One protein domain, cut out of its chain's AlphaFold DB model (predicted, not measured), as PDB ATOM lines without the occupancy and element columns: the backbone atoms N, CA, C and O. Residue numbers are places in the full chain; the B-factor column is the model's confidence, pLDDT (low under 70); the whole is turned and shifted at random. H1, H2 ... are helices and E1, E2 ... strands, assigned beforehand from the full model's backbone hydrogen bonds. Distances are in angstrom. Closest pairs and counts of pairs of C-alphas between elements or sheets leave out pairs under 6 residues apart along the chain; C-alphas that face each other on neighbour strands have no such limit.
ATOM      1  N   ALA A  19      38.850 -16.840   9.554       91.00
ATOM      2  CA  ALA A  19      40.039 -16.023   9.300       91.00
ATOM      3  C   ALA A  19      40.062 -15.436   7.879       91.00
ATOM      4  O   ALA A  19      40.362 -14.258   7.709       91.00
ATOM      5  N   LEU A  20      39.690 -16.228   6.866       93.81
ATOM      6  CA  LEU A  20      39.552 -15.747   5.487       93.81
ATOM      7  C   LEU A  20      38.520 -14.623   5.419       93.81
ATOM      8  O   LEU A  20      38.778 -13.570   4.837       93.81
ATOM      9  N   HIS A  21      37.363 -14.851   6.041       93.12
ATOM     10  CA  HIS A  21      36.259 -13.904   6.000       93.12
ATOM     11  C   HIS A  21      36.533 -12.619   6.772       93.12
ATOM     12  O   HIS A  21      36.189 -11.529   6.308       93.12
ATOM     13  N   ALA A  22      37.215 -12.733   7.907       94.12
ATOM     14  CA  ALA A  22      37.741 -11.603   8.646       94.12
ATOM     15  C   ALA A  22      38.709 -10.787   7.770       94.12
ATOM     16  O   ALA A  22      38.503  -9.593   7.576       94.12
ATOM     17  N   LEU A  23      39.692 -11.425   7.127       95.38
ATOM     18  CA  LEU A  23      40.631 -10.726   6.243       95.38
ATOM     19  C   LEU A  23      39.921  -9.976   5.105       95.38
ATOM     20  O   LEU A  23      40.165  -8.789   4.908       95.38
ATOM     21  N   ASN A  24      39.001 -10.612   4.382       95.31
ATOM     22  CA  ASN A  24      38.271  -9.929   3.305       95.31
ATOM     23  C   ASN A  24      37.393  -8.779   3.817       95.31
ATOM     24  O   ASN A  24      37.295  -7.736   3.170       95.31
ATOM     25  N   SER A  25      36.791  -8.942   4.997       93.88
ATOM     26  CA  SER A  25      36.023  -7.877   5.650       93.88
ATOM     27  C   SER A  25      36.923  -6.707   6.056       93.88
ATOM     28  O   SER A  25      36.525  -5.553   5.914       93.88
ATOM     29  N   LEU A  26      38.158  -6.978   6.491       94.62
ATOM     30  CA  LEU A  26      39.139  -5.957   6.875       94.62
ATOM     31  C   LEU A  26      39.513  -5.076   5.686       94.62
ATOM     32  O   LEU A  26      39.632  -3.859   5.819       94.62
ATOM     33  N   PHE A  27      39.641  -5.690   4.514       94.19
ATOM     34  CA  PHE A  27      39.939  -4.998   3.265       94.19
ATOM     35  C   PHE A  27      38.711  -4.470   2.523       94.19
ATOM     36  O   PHE A  27      38.878  -3.818   1.493       94.19
ATOM     37  N   GLN A  28      37.503  -4.762   3.013       93.38
ATOM     38  CA  GLN A  28      36.239  -4.429   2.354       93.38
ATOM     39  C   GLN A  28      36.173  -4.888   0.886       93.38
ATOM     40  O   GLN A  28      35.588  -4.227   0.032       93.38
ATOM     41  N   ARG A  29      36.797  -6.030   0.577       93.56
ATOM     42  CA  ARG A  29      36.763  -6.674  -0.745       93.56
ATOM     43  C   ARG A  29      37.287  -8.104  -0.652       93.56
ATOM     44  O   ARG A  29      38.039  -8.452   0.256       93.56
ATOM     45  N   LYS A  30      36.958  -8.921  -1.650       93.81
ATOM     46  CA  LYS A  30      37.440 -10.304  -1.754       93.81
ATOM     47  C   LYS A  30      38.892 -10.354  -2.245       93.81
ATOM     48  O   LYS A  30      39.122 -10.500  -3.442       93.81
ATOM     49  N   ILE A  31      39.860 -10.211  -1.341       94.81
ATOM     50  CA  ILE A  31      41.294 -10.344  -1.667       94.81
ATOM     51  C   ILE A  31      41.753 -11.794  -1.537       94.81
ATOM     52  O   ILE A  31      42.503 -12.284  -2.374       94.81
ATOM     53  N   PHE A  32      41.299 -12.481  -0.493       94.38
ATOM     54  CA  PHE A  32      41.734 -13.823  -0.155       94.38
ATOM     55  C   PHE A  32      40.687 -14.857  -0.548       94.38
ATOM     56  O   PHE A  32      39.474 -14.680  -0.379       94.38
ATOM     57  N   ASN A  33      41.186 -15.981  -1.044       92.81
ATOM     58  CA  ASN A  33      40.438 -17.216  -1.194       92.81
ATOM     59  C   ASN A  33      41.145 -18.338  -0.411       92.81
ATOM     60  O   ASN A  33      42.233 -18.141   0.135       92.81
ATOM     61  N   LYS A  34      40.496 -19.502  -0.327       90.06
ATOM     62  CA  LYS A  34      41.007 -20.652   0.427       90.06
ATOM     63  C   LYS A  34      42.375 -21.096  -0.096       90.06
ATOM     64  O   LYS A  34      43.294 -21.253   0.695       90.06
ATOM     65  N   ASP A  35      42.524 -21.201  -1.412       90.00
ATOM     66  CA  ASP A  35      43.757 -21.675  -2.049       90.00
ATOM     67  C   ASP A  35      44.950 -20.758  -1.744       90.00
ATOM     68  O   ASP A  35      46.062 -21.230  -1.516       90.00
ATOM     69  N   MET A  36      44.718 -19.444  -1.659       92.38
ATOM     70  CA  MET A  36      45.746 -18.482  -1.260       92.38
ATOM     71  C   MET A  36      46.221 -18.727   0.173       92.38
ATOM     72  O   MET A  36      47.425 -18.791   0.404       92.38
ATOM     73  N   LEU A  37      45.311 -18.891   1.134       91.62
ATOM     74  CA  LEU A  37      45.700 -19.136   2.528       91.62
ATOM     75  C   LEU A  37      46.312 -20.531   2.717       91.62
ATOM     76  O   LEU A  37      47.285 -20.676   3.455       91.62
ATOM     77  N   ASP A  38      45.820 -21.533   1.993       89.56
ATOM     78  CA  ASP A  38      46.399 -22.877   1.980       89.56
ATOM     79  C   ASP A  38      47.820 -22.874   1.394       89.56
ATOM     80  O   ASP A  38      48.697 -23.578   1.891       89.56
ATOM     81  N   SER A  39      48.103 -22.030   0.394       90.06
ATOM     82  CA  SER A  39      49.465 -21.885  -0.142       90.06
ATOM     83  C   SER A  39      50.454 -21.345   0.897       90.06
ATOM     84  O   SER A  39      51.604 -21.782   0.936       90.06
ATOM     85  N   ILE A  40      49.997 -20.456   1.789       91.62
ATOM     86  CA  ILE A  40      50.801 -19.955   2.911       91.62
ATOM     87  C   ILE A  40      51.049 -21.092   3.904       91.62
ATOM     88  O   ILE A  40      52.189 -21.298   4.314       91.62
ATOM     89  N   VAL A  41      50.017 -21.879   4.235       88.50
ATOM     90  CA  VAL A  41      50.156 -23.077   5.083       88.50
ATOM     91  C   VAL A  41      51.201 -24.033   4.505       88.50
ATOM     92  O   VAL A  41      52.079 -24.478   5.238       88.50
ATOM     93  N   HIS A  42      51.179 -24.281   3.194       86.12
ATOM     94  CA  HIS A  42      52.157 -25.137   2.515       86.12
ATOM     95  C   HIS A  42      53.595 -24.609   2.544       86.12
ATOM     96  O   HIS A  42      54.535 -25.398   2.413       86.12
ATOM     97  N   GLY A  43      53.780 -23.301   2.742       85.62
ATOM     98  CA  GLY A  43      55.087 -22.709   3.016       85.62
ATOM     99  C   GLY A  43      55.668 -23.137   4.368       85.62
ATOM    100  O   GLY A  43      56.886 -23.255   4.490       85.62
ATOM    101  N   TYR A  44      54.813 -23.418   5.356       85.38
ATOM    102  CA  TYR A  44      55.209 -23.897   6.683       85.38
ATOM    103  C   TYR A  44      55.250 -25.421   6.782       85.38
ATOM    104  O   TYR A  44      56.184 -25.980   7.352       85.38
ATOM    105  N   ASP A  45      54.231 -26.089   6.245       79.06
ATOM    106  CA  ASP A  45      54.077 -27.536   6.313       79.06
ATOM    107  C   ASP A  45      53.427 -28.075   5.033       79.06
ATOM    108  O   ASP A  45      52.300 -27.732   4.668       79.06
ATOM    109  N   LYS A  46      54.148 -28.962   4.345       75.06
ATOM    110  CA  LYS A  46      53.685 -29.604   3.106       75.06
ATOM    111  C   LYS A  46      52.701 -30.749   3.364       75.06
ATOM    112  O   LYS A  46      52.174 -31.322   2.413       75.06
ATOM    113  N   SER A  47      52.462 -31.101   4.625       72.44
ATOM    114  CA  SER A  47      51.549 -32.168   5.018       72.44
ATOM    115  C   SER A  47      50.106 -31.803   4.667       72.44
ATOM    116  O   SER A  47      49.514 -30.869   5.206       72.44
ATOM    117  N   LEU A  48      49.526 -32.579   3.750       63.62
ATOM    118  CA  LEU A  48      48.169 -32.365   3.234       63.62
ATOM    119  C   LEU A  48      47.072 -32.776   4.228       63.62
ATOM    120  O   LEU A  48      45.956 -32.269   4.164       63.62
ATOM    121  N   PHE A  49      47.380 -33.718   5.125       58.91
ATOM    122  CA  PHE A  49      46.383 -34.360   5.987       58.91
ATOM    123  C   PHE A  49      46.397 -33.847   7.429       58.91
ATOM    124  O   PHE A  49      45.342 -33.768   8.051       58.91
ATOM    125  N   TRP A  50      47.567 -33.476   7.951       62.81
ATOM    126  CA  TRP A  50      47.739 -33.016   9.327       62.81
ATOM    127  C   TRP A  50      48.814 -31.937   9.363       62.81
ATOM    128  O   TRP A  50      49.956 -32.226   9.028       62.81
ATOM    129  N   ASN A  51      48.449 -30.719   9.755       68.00
ATOM    130  CA  ASN A  51      49.395 -29.648  10.057       68.00
ATOM    131  C   ASN A  51      48.866 -28.805  11.227       68.00
ATOM    132  O   ASN A  51      47.666 -28.784  11.502       68.00
ATOM    133  N   GLU A  52      49.765 -28.120  11.932       66.06
ATOM    134  CA  GLU A  52      49.417 -27.307  13.111       66.06
ATOM    135  C   GLU A  52      48.798 -25.945  12.748       66.06
ATOM    136  O   GLU A  52      48.256 -25.255  13.610       66.06
ATOM    137  N   TYR A  53      48.863 -25.558  11.471       68.50
ATOM    138  CA  TYR A  53      48.548 -24.208  10.997       68.50
ATOM    139  C   TYR A  53      47.139 -24.070  10.404       68.50
ATOM    140  O   TYR A  53      46.666 -22.951  10.181       68.50
ATOM    141  N   SER A  54      46.466 -25.195  10.146       71.19
ATOM    142  CA  SER A  54      45.096 -25.257   9.646       71.19
ATOM    143  C   SER A  54      44.398 -26.561  10.043       71.19
ATOM    144  O   SER A  54      44.991 -27.638  10.016       71.19
ATOM    145  N   THR A  55      43.108 -26.500  10.388       64.81
ATOM    146  CA  THR A  55      42.296 -27.724  10.516       64.81
ATOM    147  C   THR A  55      41.876 -28.224   9.132       64.81
ATOM    148  O   THR A  55      41.370 -27.452   8.314       64.81
ATOM    149  N   PHE A  56      42.095 -29.523   8.904       56.91
ATOM    150  CA  PHE A  56      41.818 -30.278   7.679       56.91
ATOM    151  C   PHE A  56      40.601 -29.762   6.895       56.91
ATOM    152  O   PHE A  56      39.477 -29.864   7.374       56.91
ATOM    153  N   TYR A  57      40.830 -29.226   5.688       53.59
ATOM    154  CA  TYR A  57      39.831 -28.768   4.700       53.59
ATOM    155  C   TYR A  57      38.776 -27.737   5.159       53.59
ATOM    156  O   TYR A  57      38.071 -27.188   4.309       53.59
ATOM    157  N   THR A  58      38.663 -27.423   6.449       62.41
ATOM    158  CA  THR A  58      37.590 -26.585   7.001       62.41
ATOM    159  C   THR A  58      37.964 -25.110   7.114       62.41
ATOM    160  O   THR A  58      37.055 -24.279   7.191       62.41
ATOM    161  N   GLY A  59      39.263 -24.776   7.079       64.19
ATOM    162  CA  GLY A  59      39.741 -23.392   6.976       64.19
ATOM    163  C   GLY A  59      40.023 -22.670   8.294       64.19
ATOM    164  O   GLY A  59      40.002 -21.441   8.337       64.19
ATOM    165  N   ASN A  60      40.255 -23.415   9.375       81.38
ATOM    166  CA  ASN A  60      40.615 -22.857  10.679       81.38
ATOM    167  C   ASN A  60      42.101 -22.456  10.714       81.38
ATOM    168  O   ASN A  60      42.933 -23.250  11.148       81.38
ATOM    169  N   TYR A  61      42.430 -21.269  10.204       86.88
ATOM    170  CA  TYR A  61      43.811 -20.789  10.096       86.88
ATOM    171  C   TYR A  61      44.346 -20.194  11.409       86.88
ATOM    172  O   TYR A  61      43.659 -19.417  12.083       86.88
ATOM    173  N   ASP A  62      45.599 -20.523  11.735       86.06
ATOM    174  CA  ASP A  62      46.337 -19.935  12.857       86.06
ATOM    175  C   ASP A  62      46.744 -18.468  12.594       86.06
ATOM    176  O   ASP A  62      46.846 -18.011  11.451       86.06
ATOM    177  N   LEU A  63      47.038 -17.728  13.669       88.56
ATOM    178  CA  LEU A  63      47.531 -16.352  13.644       88.56
ATOM    179  C   LEU A  63      48.746 -16.184  12.721       88.56
ATOM    180  O   LEU A  63      48.839 -15.168  12.040       88.56
ATOM    181  N   ARG A  64      49.658 -17.163  12.649       90.12
ATOM    182  CA  ARG A  64      50.832 -17.083  11.760       90.12
ATOM    183  C   ARG A  64      50.445 -16.948  10.287       90.12
ATOM    184  O   ARG A  64      51.017 -16.125   9.579       90.12
ATOM    185  N   ILE A  65      49.426 -17.689   9.854       92.31
ATOM    186  CA  ILE A  65      48.918 -17.632   8.478       92.31
ATOM    187  C   ILE A  65      48.296 -16.265   8.194       92.31
ATOM    188  O   ILE A  65      48.523 -15.686   7.135       92.31
ATOM    189  N   ILE A  66      47.565 -15.712   9.164       93.50
ATOM    190  CA  ILE A  66      46.976 -14.370   9.073       93.50
ATOM    191  C   ILE A  66      48.070 -13.299   8.982       93.50
ATOM    192  O   ILE A  66      47.986 -12.409   8.138       93.50
ATOM    193  N   VAL A  67      49.106 -13.391   9.822       94.62
ATOM    194  CA  VAL A  67      50.250 -12.467   9.819       94.62
ATOM    195  C   VAL A  67      50.913 -12.447   8.443       94.62
ATOM    196  O   VAL A  67      51.169 -11.372   7.903       94.62
ATOM    197  N   ASP A  68      51.165 -13.611   7.852       95.06
ATOM    198  CA  ASP A  68      51.818 -13.682   6.547       95.06
ATOM    199  C   ASP A  68      50.904 -13.259   5.396       95.06
ATOM    200  O   ASP A  68      51.358 -12.568   4.486       95.06
ATOM    201  N   ALA A  69      49.607 -13.562   5.470       95.25
ATOM    202  CA  ALA A  69      48.623 -13.054   4.519       95.25
ATOM    203  C   ALA A  69      48.600 -11.514   4.495       95.25
ATOM    204  O   ALA A  69      48.562 -10.911   3.422       95.25
ATOM    205  N   LEU A  70      48.680 -10.868   5.666       95.81
ATOM    206  CA  LEU A  70      48.768  -9.409   5.782       95.81
ATOM    207  C   LEU A  70      50.089  -8.862   5.230       95.81
ATOM    208  O   LEU A  70      50.069  -7.876   4.491       95.81
ATOM    209  N   LYS A  71      51.219  -9.524   5.515       95.56
ATOM    210  CA  LYS A  71      52.530  -9.136   4.966       95.56
ATOM    211  C   LYS A  71      52.541  -9.153   3.441       95.56
ATOM    212  O   LYS A  71      53.077  -8.230   2.838       95.56
ATOM    213  N   LEU A  72      51.909 -10.149   2.812       94.62
ATOM    214  CA  LEU A  72      51.777 -10.217   1.349       94.62
ATOM    215  C   LEU A  72      50.992  -9.035   0.759       94.62
ATOM    216  O   LEU A  72      51.162  -8.719  -0.414       94.62
ATOM    217  N   GLN A  73      50.151  -8.373   1.557       95.69
ATOM    218  CA  GLN A  73      49.430  -7.157   1.171       95.69
ATOM    219  C   GLN A  73      50.159  -5.867   1.589       95.69
ATOM    220  O   GLN A  73      49.613  -4.782   1.409       95.69
ATOM    221  N   GLY A  74      51.371  -5.961   2.148       95.75
ATOM    222  CA  GLY A  74      52.151  -4.809   2.609       95.75
ATOM    223  C   GLY A  74      51.763  -4.287   3.997       95.75
ATOM    224  O   GLY A  74      52.125  -3.166   4.340       95.75
ATOM    225  N   TYR A  75      51.042  -5.079   4.798       95.38
ATOM    226  CA  TYR A  75      50.614  -4.699   6.144       95.38
ATOM    227  C   TYR A  75      51.389  -5.457   7.222       95.38
ATOM    228  O   TYR A  75      51.757  -6.621   7.068       95.38
ATOM    229  N   THR A  76      51.574  -4.804   8.365       93.00
ATOM    230  CA  THR A  76      52.076  -5.420   9.596       93.00
ATOM    231  C   THR A  76      50.962  -5.516  10.628       93.00
ATOM    232  O   THR A  76      50.050  -4.691  10.640       93.00
ATOM    233  N   ILE A  77      51.058  -6.484  11.536       92.06
ATOM    234  CA  ILE A  77      50.121  -6.641  12.650       92.06
ATOM    235  C   ILE A  77      50.820  -6.343  13.977       92.06
ATOM    236  O   ILE A  77      51.927  -6.822  14.224       92.06
ATOM    237  N   ARG A  78      50.159  -5.569  14.841       90.38
ATOM    238  CA  ARG A  78      50.547  -5.397  16.244       90.38
ATOM    239  C   ARG A  78      49.681  -6.323  17.089       90.38
ATOM    240  O   ARG A  78      48.466  -6.151  17.133       90.38
ATOM    241  N   ILE A  79      50.297  -7.305  17.736       88.25
ATOM    242  CA  ILE A  79      49.595  -8.198  18.664       88.25
ATOM    243  C   ILE A  79      49.494  -7.476  20.003       88.25
ATOM    244  O   ILE A  79      50.504  -7.032  20.539       88.25
ATOM    245  N   ILE A  80      48.276  -7.353  20.515       85.31
ATOM    246  CA  ILE A  80      48.001  -6.773  21.828       85.31
ATOM    247  C   ILE A  80      47.690  -7.927  22.771       85.31
ATOM    248  O   ILE A  80      46.766  -8.702  22.515       85.31
ATOM    249  N   ASP A  81      48.468  -8.048  23.841       77.81
ATOM    250  CA  ASP A  81      48.162  -8.966  24.932       77.81
ATOM    251  C   ASP A  81      47.224  -8.295  25.949       77.81
ATOM    252  O   ASP A  81      47.166  -7.075  26.082       77.81
ATOM    253  N   SER A  82      46.506  -9.123  26.701       75.06
ATOM    254  CA  SER A  82      45.647  -8.778  27.837       75.06
ATOM    255  C   SER A  82      46.310  -7.915  28.917       75.06
ATOM    256  O   SER A  82      45.616  -7.321  29.741       75.06
ATOM    257  N   THR A  83      47.641  -7.850  28.923       77.69
ATOM    258  CA  THR A  83      48.448  -7.049  29.848       77.69
ATOM    259  C   THR A  83      48.593  -5.585  29.418       77.69
ATOM    260  O   THR A  83      48.964  -4.747  30.239       77.69
ATOM    261  N   GLU A  84      48.269  -5.244  28.167       78.94
ATOM    262  CA  GLU A  84      48.339  -3.878  27.645       78.94
ATOM    263  C   GLU A  84      46.987  -3.152  27.736       78.94
ATOM    264  O   GLU A  84      45.922  -3.714  27.482       78.94
ATOM    265  N   SER A  85      47.016  -1.855  28.058       77.12
ATOM    266  CA  SER A  85      45.805  -1.029  28.072       77.12
ATOM    267  C   SER A  85      45.419  -0.584  26.660       77.12
ATOM    268  O   SER A  85      46.243  -0.017  25.939       77.12
ATOM    269  N   PHE A  86      44.136  -0.724  26.304       75.44
ATOM    270  CA  PHE A  86      43.589  -0.241  25.028       75.44
ATOM    271  C   PHE A  86      43.777   1.266  24.803       75.44
ATOM    272  O   PHE A  86      43.855   1.706  23.660       75.44
ATOM    273  N   ASN A  87      43.927   2.049  25.876       77.69
ATOM    274  CA  ASN A  87      44.148   3.497  25.803       77.69
ATOM    275  C   ASN A  87      45.503   3.870  25.178       77.69
ATOM    276  O   ASN A  87      45.719   5.026  24.829       77.69
ATOM    277  N   THR A  88      46.421   2.908  25.051       74.94
ATOM    278  CA  THR A  88      47.742   3.118  24.439       74.94
ATOM    279  C   THR A  88      47.734   2.953  22.917       74.94
ATOM    280  O   THR A  88      48.730   3.254  22.264       74.94
ATOM    281  N   ILE A  89      46.622   2.490  22.336       77.75
ATOM    282  CA  ILE A  89      46.521   2.188  20.909       77.75
ATOM    283  C   ILE A  89      45.883   3.373  20.188       77.75
ATOM    284  O   ILE A  89      44.720   3.705  20.416       77.75
ATOM    285  N   ASN A  90      46.621   3.987  19.260       82.88
ATOM    286  CA  ASN A  90      46.034   4.966  18.354       82.88
ATOM    287  C   ASN A  90      45.265   4.260  17.228       82.88
ATOM    288  O   ASN A  90      45.831   3.890  16.200       82.88
ATOM    289  N   PHE A  91      43.956   4.092  17.413       80.12
ATOM    290  CA  PHE A  91      43.085   3.466  16.414       80.12
ATOM    291  C   PHE A  91      42.979   4.259  15.105       80.12
ATOM    292  O   PHE A  91      42.635   3.667  14.087       80.12
ATOM    293  N   LYS A  92      43.304   5.564  15.098       82.50
ATOM    294  CA  LYS A  92      43.251   6.397  13.881       82.50
ATOM    295  C   LYS A  92      44.305   6.007  12.848       82.50
ATOM    296  O   LYS A  92      44.049   6.114  11.655       82.50
ATOM    297  N   ASP A  93      45.452   5.516  13.307       84.31
ATOM    298  CA  ASP A  93      46.550   5.089  12.431       84.31
ATOM    299  C   ASP A  93      46.431   3.602  12.054       84.31
ATOM    300  O   ASP A  93      47.233   3.065  11.287       84.31
ATOM    301  N   CYS A  94      45.436   2.904  12.609       89.00
ATOM    302  CA  CYS A  94      45.230   1.485  12.379       89.00
ATOM    303  C   CYS A  94      44.355   1.267  11.145       89.00
ATOM    304  O   CYS A  94      43.262   1.815  11.028       89.00
ATOM    305  N   PHE A  95      44.782   0.367  10.256       92.19
ATOM    306  CA  PHE A  95      43.948  -0.035   9.123       92.19
ATOM    307  C   PHE A  95      42.637  -0.696   9.581       92.19
ATOM    308  O   PHE A  95      41.599  -0.501   8.961       92.19
ATOM    309  N   GLY A  96      42.670  -1.460  10.667       92.50
ATOM    310  CA  GLY A  96      41.510  -2.071  11.309       92.50
ATOM    311  C   GLY A  96      41.962  -3.088  12.350       92.50
ATOM    312  O   GLY A  96      43.161  -3.251  12.587       92.50
ATOM    313  N   LEU A  97      41.009  -3.768  12.981       92.44
ATOM    314  CA  LEU A  97      41.263  -4.718  14.059       92.44
ATOM    315  C   LEU A  97      40.835  -6.122  13.651       92.44
ATOM    316  O   LEU A  97      39.766  -6.312  13.071       92.44
ATOM    317  N   LEU A  98      41.650  -7.100  14.031       93.25
ATOM    318  CA  LEU A  98      41.329  -8.519  13.969       93.25
ATOM    319  C   LEU A  98      41.237  -9.054  15.394       93.25
ATOM    320  O   LEU A  98      42.171  -8.910  16.179       93.25
ATOM    321  N   LEU A  99      40.108  -9.669  15.727       91.19
ATOM    322  CA  LEU A  99      39.830 -10.180  17.064       91.19
ATOM    323  C   LEU A  99      39.727 -11.698  17.019       91.19
ATOM    324  O   LEU A  99      38.964 -12.232  16.220       91.19
ATOM    325  N   ASN A 100      40.451 -12.381  17.906       90.12
ATOM    326  CA  ASN A 100      40.323 -13.820  18.110       90.12
ATOM    327  C   ASN A 100      39.523 -14.103  19.383       90.12
ATOM    328  O   ASN A 100      40.068 -14.136  20.492       90.12
ATOM    329  N   ILE A 101      38.218 -14.296  19.229       87.38
ATOM    330  CA  ILE A 101      37.313 -14.490  20.359       87.38
ATOM    331  C   ILE A 101      37.086 -15.973  20.650       87.38
ATOM    332  O   ILE A 101      37.139 -16.828  19.765       87.38
ATOM    333  N   THR A 102      36.826 -16.285  21.916       85.38
ATOM    334  CA  THR A 102      36.381 -17.619  22.325       85.38
ATOM    335  C   THR A 102      34.892 -17.754  22.039       85.38
ATOM    336  O   THR A 102      34.106 -16.912  22.466       85.38
ATOM    337  N   VAL A 103      34.500 -18.820  21.349       83.06
ATOM    338  CA  VAL A 103      33.093 -19.131  21.079       83.06
ATOM    339  C   VAL A 103      32.557 -20.035  22.181       83.06
ATOM    340  O   VAL A 103      33.260 -20.922  22.680       83.06
ATOM    341  N   GLU A 104      31.303 -19.814  22.568       77.31
ATOM    342  CA  GLU A 104      30.632 -20.684  23.521       77.31
ATOM    343  C   GLU A 104      30.577 -22.132  23.029       77.31
ATOM    344  O   GLU A 104      30.348 -22.426  21.856       77.31
ATOM    345  N   ARG A 105      30.748 -23.060  23.972       74.38
ATOM    346  CA  ARG A 105      30.653 -24.491  23.692       74.38
ATOM    347  C   ARG A 105      29.208 -24.863  23.337       74.38
ATOM    348  O   ARG A 105      28.297 -24.398  24.039       74.38
ATOM    349  N   PRO A 106      28.987 -25.740  22.343       75.31
ATOM    350  CA  PRO A 106      27.705 -26.405  22.149       75.31
ATOM    351  C   PRO A 106      27.241 -27.062  23.447       75.31
ATOM    352  O   PRO A 106      28.064 -27.493  24.252       75.31
ATOM    353  N   PHE A 107      25.927 -27.162  23.656       75.56
ATOM    354  CA  PHE A 107      25.364 -27.707  24.897       75.56
ATOM    355  C   PHE A 107      25.944 -29.085  25.266       75.56
ATOM    356  O   PHE A 107      26.325 -29.301  26.415       75.56
ATOM    357  N   PHE A 108      26.104 -29.978  24.285       73.38
ATOM    358  CA  PHE A 108      26.674 -31.315  24.487       73.38
ATOM    359  C   PHE A 108      28.130 -31.285  24.989       73.38
ATOM    360  O   PHE A 108      28.493 -32.063  25.870       73.38
ATOM    361  N   ASP A 109      28.928 -30.319  24.535       69.00
ATOM    362  CA  ASP A 109      30.326 -30.136  24.954       69.00
ATOM    363  C   ASP A 109      30.460 -29.441  26.321       69.00
ATOM    364  O   ASP A 109      31.572 -29.242  26.823       69.00
ATOM    365  N   ARG A 110      29.337 -29.041  26.939       75.25
ATOM    366  CA  ARG A 110      29.297 -28.515  28.315       75.25
ATOM    367  C   ARG A 110      29.179 -29.627  29.358       75.25
ATOM    368  O   ARG A 110      29.392 -29.346  30.539       75.25
ATOM    369  N   LEU A 111      28.873 -30.865  28.950       83.19
ATOM    370  CA  LEU A 111      28.800 -32.010  29.859       83.19
ATOM    371  C   LEU A 111      30.168 -32.261  30.524       83.19
ATOM    372  O   LEU A 111      31.185 -32.230  29.828       83.19
ATOM    373  N   PRO A 112      30.230 -32.545  31.843       75.12
ATOM    374  CA  PRO A 112      31.488 -32.598  32.600       75.12
ATOM    375  C   PRO A 112      32.545 -33.543  32.017       75.12
ATOM    376  O   PRO A 112      33.729 -33.222  32.029       75.12
ATOM    377  N   ILE A 113      32.102 -34.680  31.471       78.44
ATOM    378  CA  ILE A 113      32.963 -35.733  30.912       78.44
ATOM    379  C   ILE A 113      33.630 -35.280  29.604       78.44
ATOM    380  O   ILE A 113      34.775 -35.625  29.340       78.44
ATOM    381  N   VAL A 114      32.928 -34.484  28.793       70.00
ATOM    382  CA  VAL A 114      33.402 -34.034  27.471       70.00
ATOM    383  C   VAL A 114      34.122 -32.685  27.576       70.00
ATOM    384  O   VAL A 114      35.063 -32.409  26.834       70.00
ATOM    385  N   ARG A 115      33.733 -31.853  28.551       67.94
ATOM    386  CA  ARG A 115      34.263 -30.499  28.764       67.94
ATOM    387  C   ARG A 115      35.771 -30.468  29.028       67.94
ATOM    388  O   ARG A 115      36.418 -29.505  28.616       67.94
ATOM    389  N   SER A 116      36.322 -31.469  29.719       65.50
ATOM    390  CA  SER A 116      37.766 -31.573  29.986       65.50
ATOM    391  C   SER A 116      38.572 -32.039  28.769       65.50
ATOM    392  O   SER A 116      39.775 -31.791  28.712       65.50
ATOM    393  N   LEU A 117      37.917 -32.676  27.794       70.56
ATOM    394  CA  LEU A 117      38.555 -33.287  26.625       70.56
ATOM    395  C   LEU A 117      38.587 -32.360  25.405       70.56
ATOM    396  O   LEU A 117      39.424 -32.528  24.524       70.56
ATOM    397  N   THR A 118      37.702 -31.364  25.345       65.56
ATOM    398  CA  THR A 118      37.619 -30.430  24.215       65.56
ATOM    399  C   THR A 118      38.040 -29.025  24.641       65.56
ATOM    400  O   THR A 118      37.710 -28.565  25.735       65.56
ATOM    401  N   LYS A 119      38.775 -28.298  23.794       66.44
ATOM    402  CA  LYS A 119      39.047 -26.861  23.993       66.44
ATOM    403  C   LYS A 119      37.876 -26.039  23.439       66.44
ATOM    404  O   LYS A 119      37.238 -26.488  22.488       66.44
ATOM    405  N   PRO A 120      37.563 -24.860  24.009       72.12
ATOM    406  CA  PRO A 120      36.536 -24.013  23.422       72.12
ATOM    407  C   PRO A 120      37.002 -23.524  22.045       72.12
ATOM    408  O   PRO A 120      38.191 -23.259  21.843       72.12
ATOM    409  N   GLY A 121      36.061 -23.423  21.109       78.12
ATOM    410  CA  GLY A 121      36.338 -22.936  19.764       78.12
ATOM    411  C   GLY A 121      36.838 -21.493  19.779       78.12
ATOM    412  O   GLY A 121      36.543 -20.716  20.689       78.12
ATOM    413  N   ARG A 122      37.600 -21.139  18.749       84.06
ATOM    414  CA  ARG A 122      38.098 -19.785  18.503       84.06
ATOM    415  C   ARG A 122      37.533 -19.269  17.188       84.06
ATOM    416  O   ARG A 122      37.222 -20.066  16.303       84.06
ATOM    417  N   HIS A 123      37.358 -17.960  17.085       87.56
ATOM    418  CA  HIS A 123      36.745 -17.342  15.919       87.56
ATOM    419  C   HIS A 123      37.321 -15.961  15.649       87.56
ATOM    420  O   HIS A 123      37.450 -15.138  16.556       87.56
ATOM    421  N   TRP A 124      37.637 -15.723  14.381       91.38
ATOM    422  CA  TRP A 124      38.171 -14.456  13.914       91.38
ATOM    423  C   TRP A 124      37.051 -13.506  13.508       91.38
ATOM    424  O   TRP A 124      36.191 -13.861  12.707       91.38
ATOM    425  N   LEU A 125      37.101 -12.288  14.039       91.44
ATOM    426  CA  LEU A 125      36.225 -11.175  13.683       91.44
ATOM    427  C   LEU A 125      37.046  -9.974  13.235       91.44
ATOM    428  O   LEU A 125      38.234  -9.859  13.535       91.44
ATOM    429  N   THR A 126      36.390  -9.053  12.540       93.19
ATOM    430  CA  THR A 126      36.994  -7.809  12.073       93.19
ATOM    431  C   THR A 126      36.200  -6.605  12.528       93.19
ATOM    432  O   THR A 126      34.976  -6.605  12.440       93.19
ATOM    433  N   ILE A 127      36.917  -5.563  12.943       91.88
ATOM    434  CA  ILE A 127      36.373  -4.217  13.108       91.88
ATOM    435  C   ILE A 127      37.126  -3.301  12.150       91.88
ATOM    436  O   ILE A 127      38.354  -3.211  12.195       91.88
ATOM    437  N   LYS A 128      36.388  -2.634  11.268       91.00
ATOM    438  CA  LYS A 128      36.931  -1.725  10.264       91.00
ATOM    439  C   LYS A 128      36.097  -0.451  10.276       91.00
ATOM    440  O   LYS A 128      34.883  -0.524  10.123       91.00
TER     441      LYS A 128
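This is residues 19 to 128 of the 134 residues of the protein "Hypothetical protein" of Rotaria sp. Silwood1 (UniProt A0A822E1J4). A ribbon of two antiparallel strands, E1 and E2, has H1 packed on it, mostly on E2, and H2 and H3 are gathered beyond H1, about perpendicular to each other. The chain between the two strands makes a long arm with the small helices H4 and H5 at its far end, and residues 81 to 88 of the link before E1 stick out from the body as a free loop. The printed part has 110 residues, with five named helices and two named strands in the order H1, H2, H3, E1, H4, H5, E2; the class is mixed, helices and strands, and under half of the residues, 49, are in named elements. The whole is only just loose, close to compact, with a radius of gyration of the C-alphas of 16.0 A, and it spans 47 by 38 by 24 A along its three main axes.

H1, residues 19 to 26, and E2, residues 122 to 127, have 10 pairs of C-alphas within 8 A; the closest, those of Ala 22 and Thr 126, are 5.2 A apart. With E1, residues 97 to 102, H1 has 3 such pairs, the closest being the C-alphas of Ala 22 and Leu 98 at 7.1 A. H2, residues 34 to 44, is close to H1 but not clearly touching it: the closest C-alphas, those of Leu 20 and Lys 34, are 7.2 A apart, and the two run opposite ways at a steep tilt of 63 degrees. H3, residues 63 to 72, is also close to H1 but not clearly touching, with the C-alphas of Ala 19 and Ile 66 the closest at 7.1 A; they run the same way at a steep tilt of 45 degrees. H2 and H3 touch, about perpendicular at 74 degrees, and their closest C-alphas, those of Ile 40 and Ile 65, are 6.3 A apart. E1 and E2 are antiparallel neighbours at 152 degrees between their directions, with N 97 and O 127 at 2.8 A and N 125 and O 99 at 2.9 A, both within hydrogen-bond range. H4, residues 107 to 110, and H5, residues 112 to 115, are close but not clearly touching, the closest C-alphas being those of Asp 109 and Arg 115 at 5.5 A. H4 and H5 are apart from H1, H2 and H3. In H1 and H3 every O i to N i+4 pair is within hydrogen-bond range, and in H2 6 of 7 are; H4 and H5 are too short for such a pair, and their one O i to N i+3 pair is within range in H4 but not in H5.

H1 begins at C-alpha 19, at (40.039, -16.023, 9.300), and is 10.4 A long. H2, the longest helix by residues, measures 15.9 A, and H3 measures 14.4 A from C-alpha 63 at (47.531, -16.352, 13.644). E1 is 16.1 A long; H4 and H5 have four residues each. E2 is 16.6 A long and ends at C-alpha 127, at (36.373, -4.217, 13.108).

The C-alphas farthest apart are those of Asp 93 and Ile 113, 46.8 A. The printed part has no cut. The links from H2 to H3, 18 residues, and from H3 to E1, 24 residues, are long; in the former, residues 54 to 55 pair antiparallel with residues 60 to 61. The mean pLDDT of the printed part is 83.3, and it is under 70 at residues 48 to 53, 55 to 59, 109, 115 to 116 and 118 to 119.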